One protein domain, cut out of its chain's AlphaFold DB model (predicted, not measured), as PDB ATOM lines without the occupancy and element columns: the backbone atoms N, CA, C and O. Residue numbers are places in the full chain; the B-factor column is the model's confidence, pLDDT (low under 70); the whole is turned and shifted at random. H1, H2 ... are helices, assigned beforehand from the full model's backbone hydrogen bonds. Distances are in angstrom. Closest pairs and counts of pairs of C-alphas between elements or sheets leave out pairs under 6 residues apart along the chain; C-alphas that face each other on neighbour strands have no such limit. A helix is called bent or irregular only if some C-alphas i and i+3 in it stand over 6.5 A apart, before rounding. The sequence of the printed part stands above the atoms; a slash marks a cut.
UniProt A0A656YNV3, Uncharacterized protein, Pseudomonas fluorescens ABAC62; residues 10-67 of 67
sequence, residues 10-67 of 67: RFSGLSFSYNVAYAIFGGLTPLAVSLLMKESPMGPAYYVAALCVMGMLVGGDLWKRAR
ATOM      1  N   ARG A  10      25.116  20.067 119.812       80.50
ATOM      2  CA  ARG A  10      24.095  19.786 118.797       80.50
ATOM      3  C   ARG A  10      22.816  20.598 119.004       80.50
ATOM      4  O   ARG A  10      22.286  21.151 118.048       80.50
ATOM      5  N   PHE A  11      22.340  20.692 120.245       76.75
ATOM      6  CA  PHE A  11      21.133  21.455 120.581       76.75
ATOM      7  C   PHE A  11      21.347  22.967 120.456       76.75
ATOM      8  O   PHE A  11      20.523  23.651 119.851       76.75
ATOM      9  N   SER A  12      22.467  23.484 120.968       82.94
ATOM     10  CA  SER A  12      22.803  24.908 120.871       82.94
ATOM     11  C   SER A  12      23.117  25.323 119.435       82.94
ATOM     12  O   SER A  12      22.642  26.362 118.996       82.94
ATOM     13  N   GLY A  13      23.832  24.492 118.676       82.94
ATOM     14  CA  GLY A  13      24.135  24.720 117.265       82.94
ATOM     15  C   GLY A  13      22.881  24.751 116.393       82.94
ATOM     16  O   GLY A  13      22.703  25.685 115.617       82.94
ATOM     17  N   LEU A  14      21.964  23.791 116.573       83.69
ATOM     18  CA  LEU A  14      20.681  23.791 115.857       83.69
ATOM     19  C   LEU A  14      19.827  25.015 116.214       83.69
ATOM     20  O   LEU A  14      19.299  25.667 115.314       83.69
ATOM     21  N   SER A  15      19.724  25.356 117.503       86.12
ATOM     22  CA  SER A  15      18.985  26.539 117.956       86.12
ATOM     23  C   SER A  15      19.608  27.838 117.440       86.12
ATOM     24  O   SER A  15      18.888  28.719 116.981       86.12
ATOM     25  N   PHE A  16      20.936  27.954 117.447       88.62
ATOM     26  CA  PHE A  16      21.641  29.122 116.928       88.62
ATOM     27  C   PHE A  16      21.384  29.306 115.431       88.62
ATOM     28  O   PHE A  16      20.935  30.372 115.022       88.62
ATOM     29  N   SER A  17      21.580  28.261 114.619       89.44
ATOM     30  CA  SER A  17      21.296  28.326 113.180       89.44
ATOM     31  C   SER A  17      19.836  28.686 112.900       89.44
ATOM     32  O   SER A  17      19.571  29.493 112.012       89.44
ATOM     33  N   TYR A  18      18.895  28.134 113.672       88.94
ATOM     34  CA  TYR A  18      17.475  28.445 113.535       88.94
ATOM     35  C   TYR A  18      17.158  29.899 113.906       88.94
ATOM     36  O   TYR A  18      16.542  30.608 113.114       88.94
ATOM     37  N   ASN A  19      17.611  30.369 115.070       90.12
ATOM     38  CA  ASN A  19      17.343  31.729 115.539       90.12
ATOM     39  C   ASN A  19      17.998  32.784 114.644       90.12
ATOM     40  O   ASN A  19      17.372  33.797 114.351       90.12
ATOM     41  N   VAL A  20      19.220  32.543 114.161       92.12
ATOM     42  CA  VAL A  20      19.899  33.452 113.225       92.12
ATOM     43  C   VAL A  20      19.162  33.510 111.890       92.12
ATOM     44  O   VAL A  20      18.894  34.601 111.389       92.12
ATOM     45  N   ALA A  21      18.778  32.358 111.330       90.50
ATOM     46  CA  ALA A  21      17.992  32.328 110.101       90.50
ATOM     47  C   ALA A  21      16.653  33.056 110.286       90.50
ATOM     48  O   ALA A  21      16.277  33.877 109.453       90.50
ATOM     49  N   TYR A  22      15.965  32.815 111.402       88.88
ATOM     50  CA  TYR A  22      14.702  33.471 111.711       88.88
ATOM     51  C   TYR A  22      14.857  34.985 111.897       88.88
ATOM     52  O   TYR A  22      14.053  35.743 111.368       88.88
ATOM     53  N   ALA A  23      15.901  35.450 112.584       91.06
ATOM     54  CA  ALA A  23      16.147  36.878 112.777       91.06
ATOM     55  C   ALA A  23      16.396  37.604 111.445       91.06
ATOM     56  O   ALA A  23      15.853  38.683 111.215       91.06
ATOM     57  N   ILE A  24      17.175  36.994 110.546       91.38
ATOM     58  CA  ILE A  24      17.477  37.573 109.234       91.38
ATOM     59  C   ILE A  24      16.238  37.512 108.336       91.38
ATOM     60  O   ILE A  24      15.729  38.545 107.905       91.38
ATOM     61  N   PHE A  25      15.712  36.318 108.062       88.81
ATOM     62  CA  PHE A  25      14.622  36.157 107.098       88.81
ATOM     63  C   PHE A  25      13.274  36.645 107.630       88.81
ATOM     64  O   PHE A  25      12.465  37.129 106.842       88.81
ATOM     65  N   GLY A  26      13.036  36.590 108.940       85.88
ATOM     66  CA  GLY A  26      11.827  37.132 109.560       85.88
ATOM     67  C   GLY A  26      11.716  38.649 109.411       85.88
ATOM     68  O   GLY A  26      10.621  39.153 109.179       85.88
ATOM     69  N   GLY A  27      12.838  39.378 109.467       86.75
ATOM     70  CA  GLY A  27      12.859  40.831 109.258       86.75
ATOM     71  C   GLY A  27      12.965  41.257 107.790       86.75
ATOM     72  O   GLY A  27      12.378  42.260 107.388       86.75
ATOM     73  N   LEU A  28      13.690  40.494 106.966       89.25
ATOM     74  CA  LEU A  28      13.985  40.865 105.576       89.25
ATOM     75  C   LEU A  28      12.850  40.472 104.611       89.25
ATOM     76  O   LEU A  28      12.583  41.192 103.649       89.25
ATOM     77  N   THR A  29      12.119  39.387 104.895       89.19
ATOM     78  CA  THR A  29      11.004  38.921 104.046       89.19
ATOM     79  C   THR A  29       9.879  39.956 103.910       89.19
ATOM     80  O   THR A  29       9.484  40.230 102.777       89.19
ATOM     81  N   PRO A  30       9.377  40.596 104.987       86.50
ATOM     82  CA  PRO A  30       8.342  41.622 104.865       86.50
ATOM     83  C   PRO A  30       8.791  42.817 104.022       86.50
ATOM     84  O   PRO A  30       7.999  43.326 103.234       86.50
ATOM     85  N   LEU A  31      10.056  43.243 104.139       89.50
ATOM     86  CA  LEU A  31      10.608  44.332 103.328       89.50
ATOM     87  C   LEU A  31      10.671  43.946 101.848       89.50
ATOM     88  O   LEU A  31      10.188  44.693 101.001       89.50
ATOM     89  N   ALA A  32      11.211  42.765 101.542       87.12
ATOM     90  CA  ALA A  32      11.315  42.263 100.175       87.12
ATOM     91  C   ALA A  32       9.934  42.104  99.520       87.12
ATOM     92  O   ALA A  32       9.718  42.582  98.408       87.12
ATOM     93  N   VAL A  33       8.980  41.494 100.229       88.06
ATOM     94  CA  VAL A  33       7.609  41.304  99.739       88.06
ATOM     95  C   VAL A  33       6.899  42.648  99.564       88.06
ATOM     96  O   VAL A  33       6.285  42.867  98.524       88.06
ATOM     97  N   SER A  34       7.036  43.575 100.518       86.88
ATOM     98  CA  SER A  34       6.427  44.911 100.417       86.88
ATOM     99  C   SER A  34       6.976  45.715  99.238       86.88
ATOM    100  O   SER A  34       6.229  46.446  98.594       86.88
ATOM    101  N   LEU A  35       8.271  45.582  98.931       86.81
ATOM    102  CA  LEU A  35       8.874  46.201  97.749       86.81
ATOM    103  C   LEU A  35       8.357  45.562  96.458       86.81
ATOM    104  O   LEU A  35       7.959  46.284  95.550       86.81
ATOM    105  N   LEU A  36       8.287  44.230  96.391       84.44
ATOM    106  CA  LEU A  36       7.754  43.521  95.223       84.44
ATOM    107  C   LEU A  36       6.273  43.833  94.964       84.44
ATOM    108  O   LEU A  36       5.845  43.883  93.814       84.44
ATOM    109  N   MET A  37       5.499  44.079  96.023       87.50
ATOM    110  CA  MET A  37       4.095  44.476  95.914       87.50
ATOM    111  C   MET A  37       3.893  45.849  95.263       87.50
ATOM    112  O   MET A  37       2.814  46.093  94.728       87.50
ATOM    113  N   LYS A  38       4.903  46.734  95.275       82.38
ATOM    114  CA  LYS A  38       4.830  48.024  94.567       82.38
ATOM    115  C   LYS A  38       4.823  47.854  93.049       82.38
ATOM    116  O   LYS A  38       4.180  48.639  92.364       82.38
ATOM    117  N   GLU A  39       5.523  46.842  92.546       80.94
ATOM    118  CA  GLU A  39       5.624  46.550  91.112       80.94
ATOM    119  C   GLU A  39       4.448  45.692  90.624       80.94
ATOM    120  O   GLU A  39       3.940  45.875  89.520       80.94
ATOM    121  N   SER A  40       3.994  44.734  91.439       79.12
ATOM    122  CA  SER A  40       2.894  43.844  91.066       79.12
ATOM    123  C   SER A  40       2.148  43.298  92.287       79.12
ATOM    124  O   SER A  40       2.793  42.843  93.235       79.12
ATOM    125  N   PRO A  41       0.804  43.188  92.250       82.94
ATOM    126  CA  PRO A  41       0.021  42.528  93.303       82.94
ATOM    127  C   PRO A  41       0.451  41.076  93.575       82.94
ATOM    128  O   PRO A  41       0.257  40.565  94.674       82.94
ATOM    129  N   MET A  42       1.068  40.420  92.584       85.06
ATOM    130  CA  MET A  42       1.581  39.047  92.678       85.06
ATOM    131  C   MET A  42       3.012  38.966  93.241       85.06
ATOM    132  O   MET A  42       3.606  37.891  93.266       85.06
ATOM    133  N   GLY A  43       3.573  40.075  93.730       82.75
ATOM    134  CA  GLY A  43       4.890  40.143  94.366       82.75
ATOM    135  C   GLY A  43       5.196  39.023  95.379       82.75
ATOM    136  O   GLY A  43       6.231  38.364  95.251       82.75
ATOM    137  N   PRO A  44       4.300  38.715  96.338       84.62
ATOM    138  CA  PRO A  44       4.516  37.619  97.283       84.62
ATOM    139  C   PRO A  44       4.644  36.254  96.593       84.62
ATOM    140  O   PRO A  44       5.461  35.427  96.998       84.62
ATOM    141  N   ALA A  45       3.876  36.020  95.523       87.62
ATOM    142  CA  ALA A  45       3.904  34.762  94.783       87.62
ATOM    143  C   ALA A  45       5.241  34.564  94.054       87.62
ATOM    144  O   ALA A  45       5.796  33.468  94.098       87.62
ATOM    145  N   TYR A  46       5.801  35.622  93.455       87.31
ATOM    146  CA  TYR A  46       7.128  35.563  92.832       87.31
ATOM    147  C   TYR A  46       8.237  35.282  93.851       87.31
ATOM    148  O   TYR A  46       9.130  34.481  93.576       87.31
ATOM    149  N   TYR A  47       8.155  35.881  95.043       87.00
ATOM    150  CA  TYR A  47       9.104  35.607  96.123       87.00
ATOM    151  C   TYR A  47       9.076  34.130  96.545       87.00
ATOM    152  O   TYR A  47      10.118  33.478  96.612       87.00
ATOM    153  N   VAL A  48       7.882  33.566  96.759       89.56
ATOM    154  CA  VAL A  48       7.725  32.146  97.117       89.56
ATOM    155  C   VAL A  48       8.182  31.228  95.980       89.56
ATOM    156  O   VAL A  48       8.892  30.256  96.233       89.56
ATOM    157  N   ALA A  49       7.841  31.540  94.727       91.31
ATOM    158  CA  ALA A  49       8.278  30.761  93.570       91.31
ATOM    159  C   ALA A  49       9.812  30.704  93.465       91.31
ATOM    160  O   ALA A  49      10.375  29.624  93.269       91.31
ATOM    161  N   ALA A  50      10.498  31.834  93.671       90.50
ATOM    162  CA  ALA A  50      11.957  31.883  93.694       90.50
ATOM    163  C   ALA A  50      12.547  31.013  94.819       90.50
ATOM    164  O   ALA A  50      13.495  30.261  94.583       90.50
ATOM    165  N   LEU A  51      11.959  31.046  96.023       90.94
ATOM    166  CA  LEU A  51      12.383  30.195  97.140       90.94
ATOM    167  C   LEU A  51      12.190  28.700  96.852       90.94
ATOM    168  O   LEU A  51      13.070  27.904  97.175       90.94
ATOM    169  N   CYS A  52      11.087  28.311  96.208       93.25
ATOM    170  CA  CYS A  52      10.847  26.928  95.790       93.25
ATOM    171  C   CYS A  52      11.915  26.436  94.805       93.25
ATOM    172  O   CYS A  52      12.458  25.343  94.975       93.25
ATOM    173  N   VAL A  53      12.256  27.255  93.803       95.25
ATOM    174  CA  VAL A  53      13.312  26.932  92.831       95.25
ATOM    175  C   VAL A  53      14.666  26.804  93.529       95.25
ATOM    176  O   VAL A  53      15.368  25.816  93.319       95.25
ATOM    177  N   MET A  54      15.015  27.741  94.417       93.88
ATOM    178  CA  MET A  54      16.248  27.651  95.205       93.88
ATOM    179  C   MET A  54      16.296  26.376  96.053       93.88
ATOM    180  O   MET A  54      17.304  25.672  96.044       93.88
ATOM    181  N   GLY A  55      15.201  26.033  96.739       92.50
ATOM    182  CA  GLY A  55      15.100  24.803  97.523       92.50
ATOM    183  C   GLY A  55      15.303  23.545  96.678       92.50
ATOM    184  O   GLY A  55      16.015  22.632  97.096       92.50
ATOM    185  N   MET A  56      14.753  23.516  95.462       94.75
ATOM    186  CA  MET A  56      14.944  22.410  94.524       94.75
ATOM    187  C   MET A  56      16.400  22.294  94.051       94.75
ATOM    188  O   MET A  56      16.934  21.188  94.009       94.75
ATOM    189  N   LEU A  57      17.066  23.415  93.747       95.56
ATOM    190  CA  LEU A  57      18.477  23.429  93.342       95.56
ATOM    191  C   LEU A  57      19.397  22.942  94.466       95.56
ATOM    192  O   LEU A  57      20.229  22.062  94.244       95.56
ATOM    193  N   VAL A  58      19.217  23.469  95.683       93.25
ATOM    194  CA  VAL A  58      19.993  23.060  96.865       93.25
ATOM    195  C   VAL A  58      19.736  21.591  97.192       93.25
ATOM    196  O   VAL A  58      20.677  20.835  97.417       93.25
ATOM    197  N   GLY A  59      18.472  21.162  97.177       91.12
ATOM    198  CA  GLY A  59      18.100  19.767  97.392       91.12
ATOM    199  C   GLY A  59      18.718  18.834  96.350       91.12
ATOM    200  O   GLY A  59      19.253  17.786  96.706       91.12
ATOM    201  N   GLY A  60      18.712  19.237  95.078       93.50
ATOM    202  CA  GLY A  60      19.352  18.504  93.989       93.50
ATOM    203  C   GLY A  60      20.873  18.402  94.138       93.50
ATOM    204  O   GLY A  60      21.428  17.326  93.917       93.50
ATOM    205  N   ASP A  61      21.553  19.480  94.545       92.06
ATOM    206  CA  ASP A  61      22.999  19.459  94.818       92.06
ATOM    207  C   ASP A  61      23.337  18.530  95.992       92.06
ATOM    208  O   ASP A  61      24.204  17.662  95.881       92.06
ATOM    209  N   LEU A  62      22.595  18.642  97.098       89.94
ATOM    210  CA  LEU A  62      22.776  17.776  98.264       89.94
ATOM    211  C   LEU A  62      22.509  16.304  97.938       89.94
ATOM    212  O   LEU A  62      23.243  15.437  98.406       89.94
ATOM    213  N   TRP A  63      21.499  16.014  97.114       90.06
ATOM    214  CA  TRP A  63      21.216  14.658  96.648       90.06
ATOM    215  C   TRP A  63      22.382  14.089  95.837       90.06
ATOM    216  O   TRP A  63      22.766  12.938  96.041       90.06
ATOM    217  N   LYS A  64      22.966  14.884  94.932       87.94
ATOM    218  CA  LYS A  64      24.133  14.466  94.139       87.94
ATOM    219  C   LYS A  64      25.345  14.159  95.013       87.94
ATOM    220  O   LYS A  64      26.048  13.209  94.715       87.94
ATOM    221  N   ARG A  65      25.569  14.930  96.081       82.38
ATOM    222  CA  ARG A  65      26.669  14.705  97.038       82.38
ATOM    223  C   ARG A  65      26.451  13.507  97.968       82.38
ATOM    224  O   ARG A  65      27.397  13.072  98.613       82.38
ATOM    225  N   ALA A  66      25.207  13.052  98.112       75.69
ATOM    226  CA  ALA A  66      24.838  11.947  98.994       75.69
ATOM    227  C   ALA A  66      24.842  10.571  98.300       75.69
ATOM    228  O   ALA A  66      24.741   9.562  98.998       75.69
ATOM    229  N   ARG A  67      24.923  10.532  96.963       67.25
ATOM    230  CA  ARG A  67      25.244   9.325  96.184       67.25
ATOM    231  C   ARG A  67      26.745   9.215  95.980       67.25
ATOM    232  O   ARG A  67      27.202   8.059  95.891       67.25
TER     233      ARG A  67
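AT A GLANCE: This is residues 10 to 67 of the 67 residues of an uncharacterized protein of Pseudomonas fluorescens ABAC62 (UniProt A0A656YNV3). Two long helices, H1 and H2, make an open V: they meet near the turn at residues 40 to 42, and from there the arms spread, with residues 10 to 28 and 49 to 67 standing free. The outline is flat, with spans of 41 by 29 by 9 A. The printed part has 58 residues with two named helices, H1 then H2, and no named strand; its class is all helix. The whole is only just loose, close to extended, with a radius of gyration of the C-alphas of 15.0 A.

IN THESE COORDINATES: Find C-alpha 10 at (24.095, 19.786, 118.797); from there H1 runs through residues 10 to 39, 42.7 A from first to last C-alpha. Near residue 27 you meet a kink of 28 degrees. H1 is neither bent nor irregular, but only just: C-alphas 27 and 30 are 6.4 A apart. After a tight link of 3 residues, look for C-alpha 43 at (4.890, 40.143, 94.366), where H2 begins; it holds residues 43 to 66 and runs 34.8 A to C-alpha 66 at (24.838, 11.947, 98.994).

HOW THE PARTS SIT: H1 and H2 form a helical hairpin and run opposite ways. Their tilt of 37 degrees is only just steep. They touch through residues 33 to 37 of H1 and 43 to 47 of H2 alone; look at Leu 36 and Gly 43, whose C-alphas are the closest of the two helices, 4.5 A apart. Their centres are 16.1 A apart. Along H2 you find every O i to N i+4 pair within hydrogen-bond range, and along H1 21 of 26.

THE WHOLE: The two C-alphas farthest apart are those of Lys 38 and Arg 67, at 43.8 A. The first and last printed C-alphas, of Arg 10 and Arg 67, are 24.9 A apart. The printed part has no cut, and residue 67 is the chain's last. The mean pLDDT of the printed part is 87.4, and residue 67 is the one printed residue under 70.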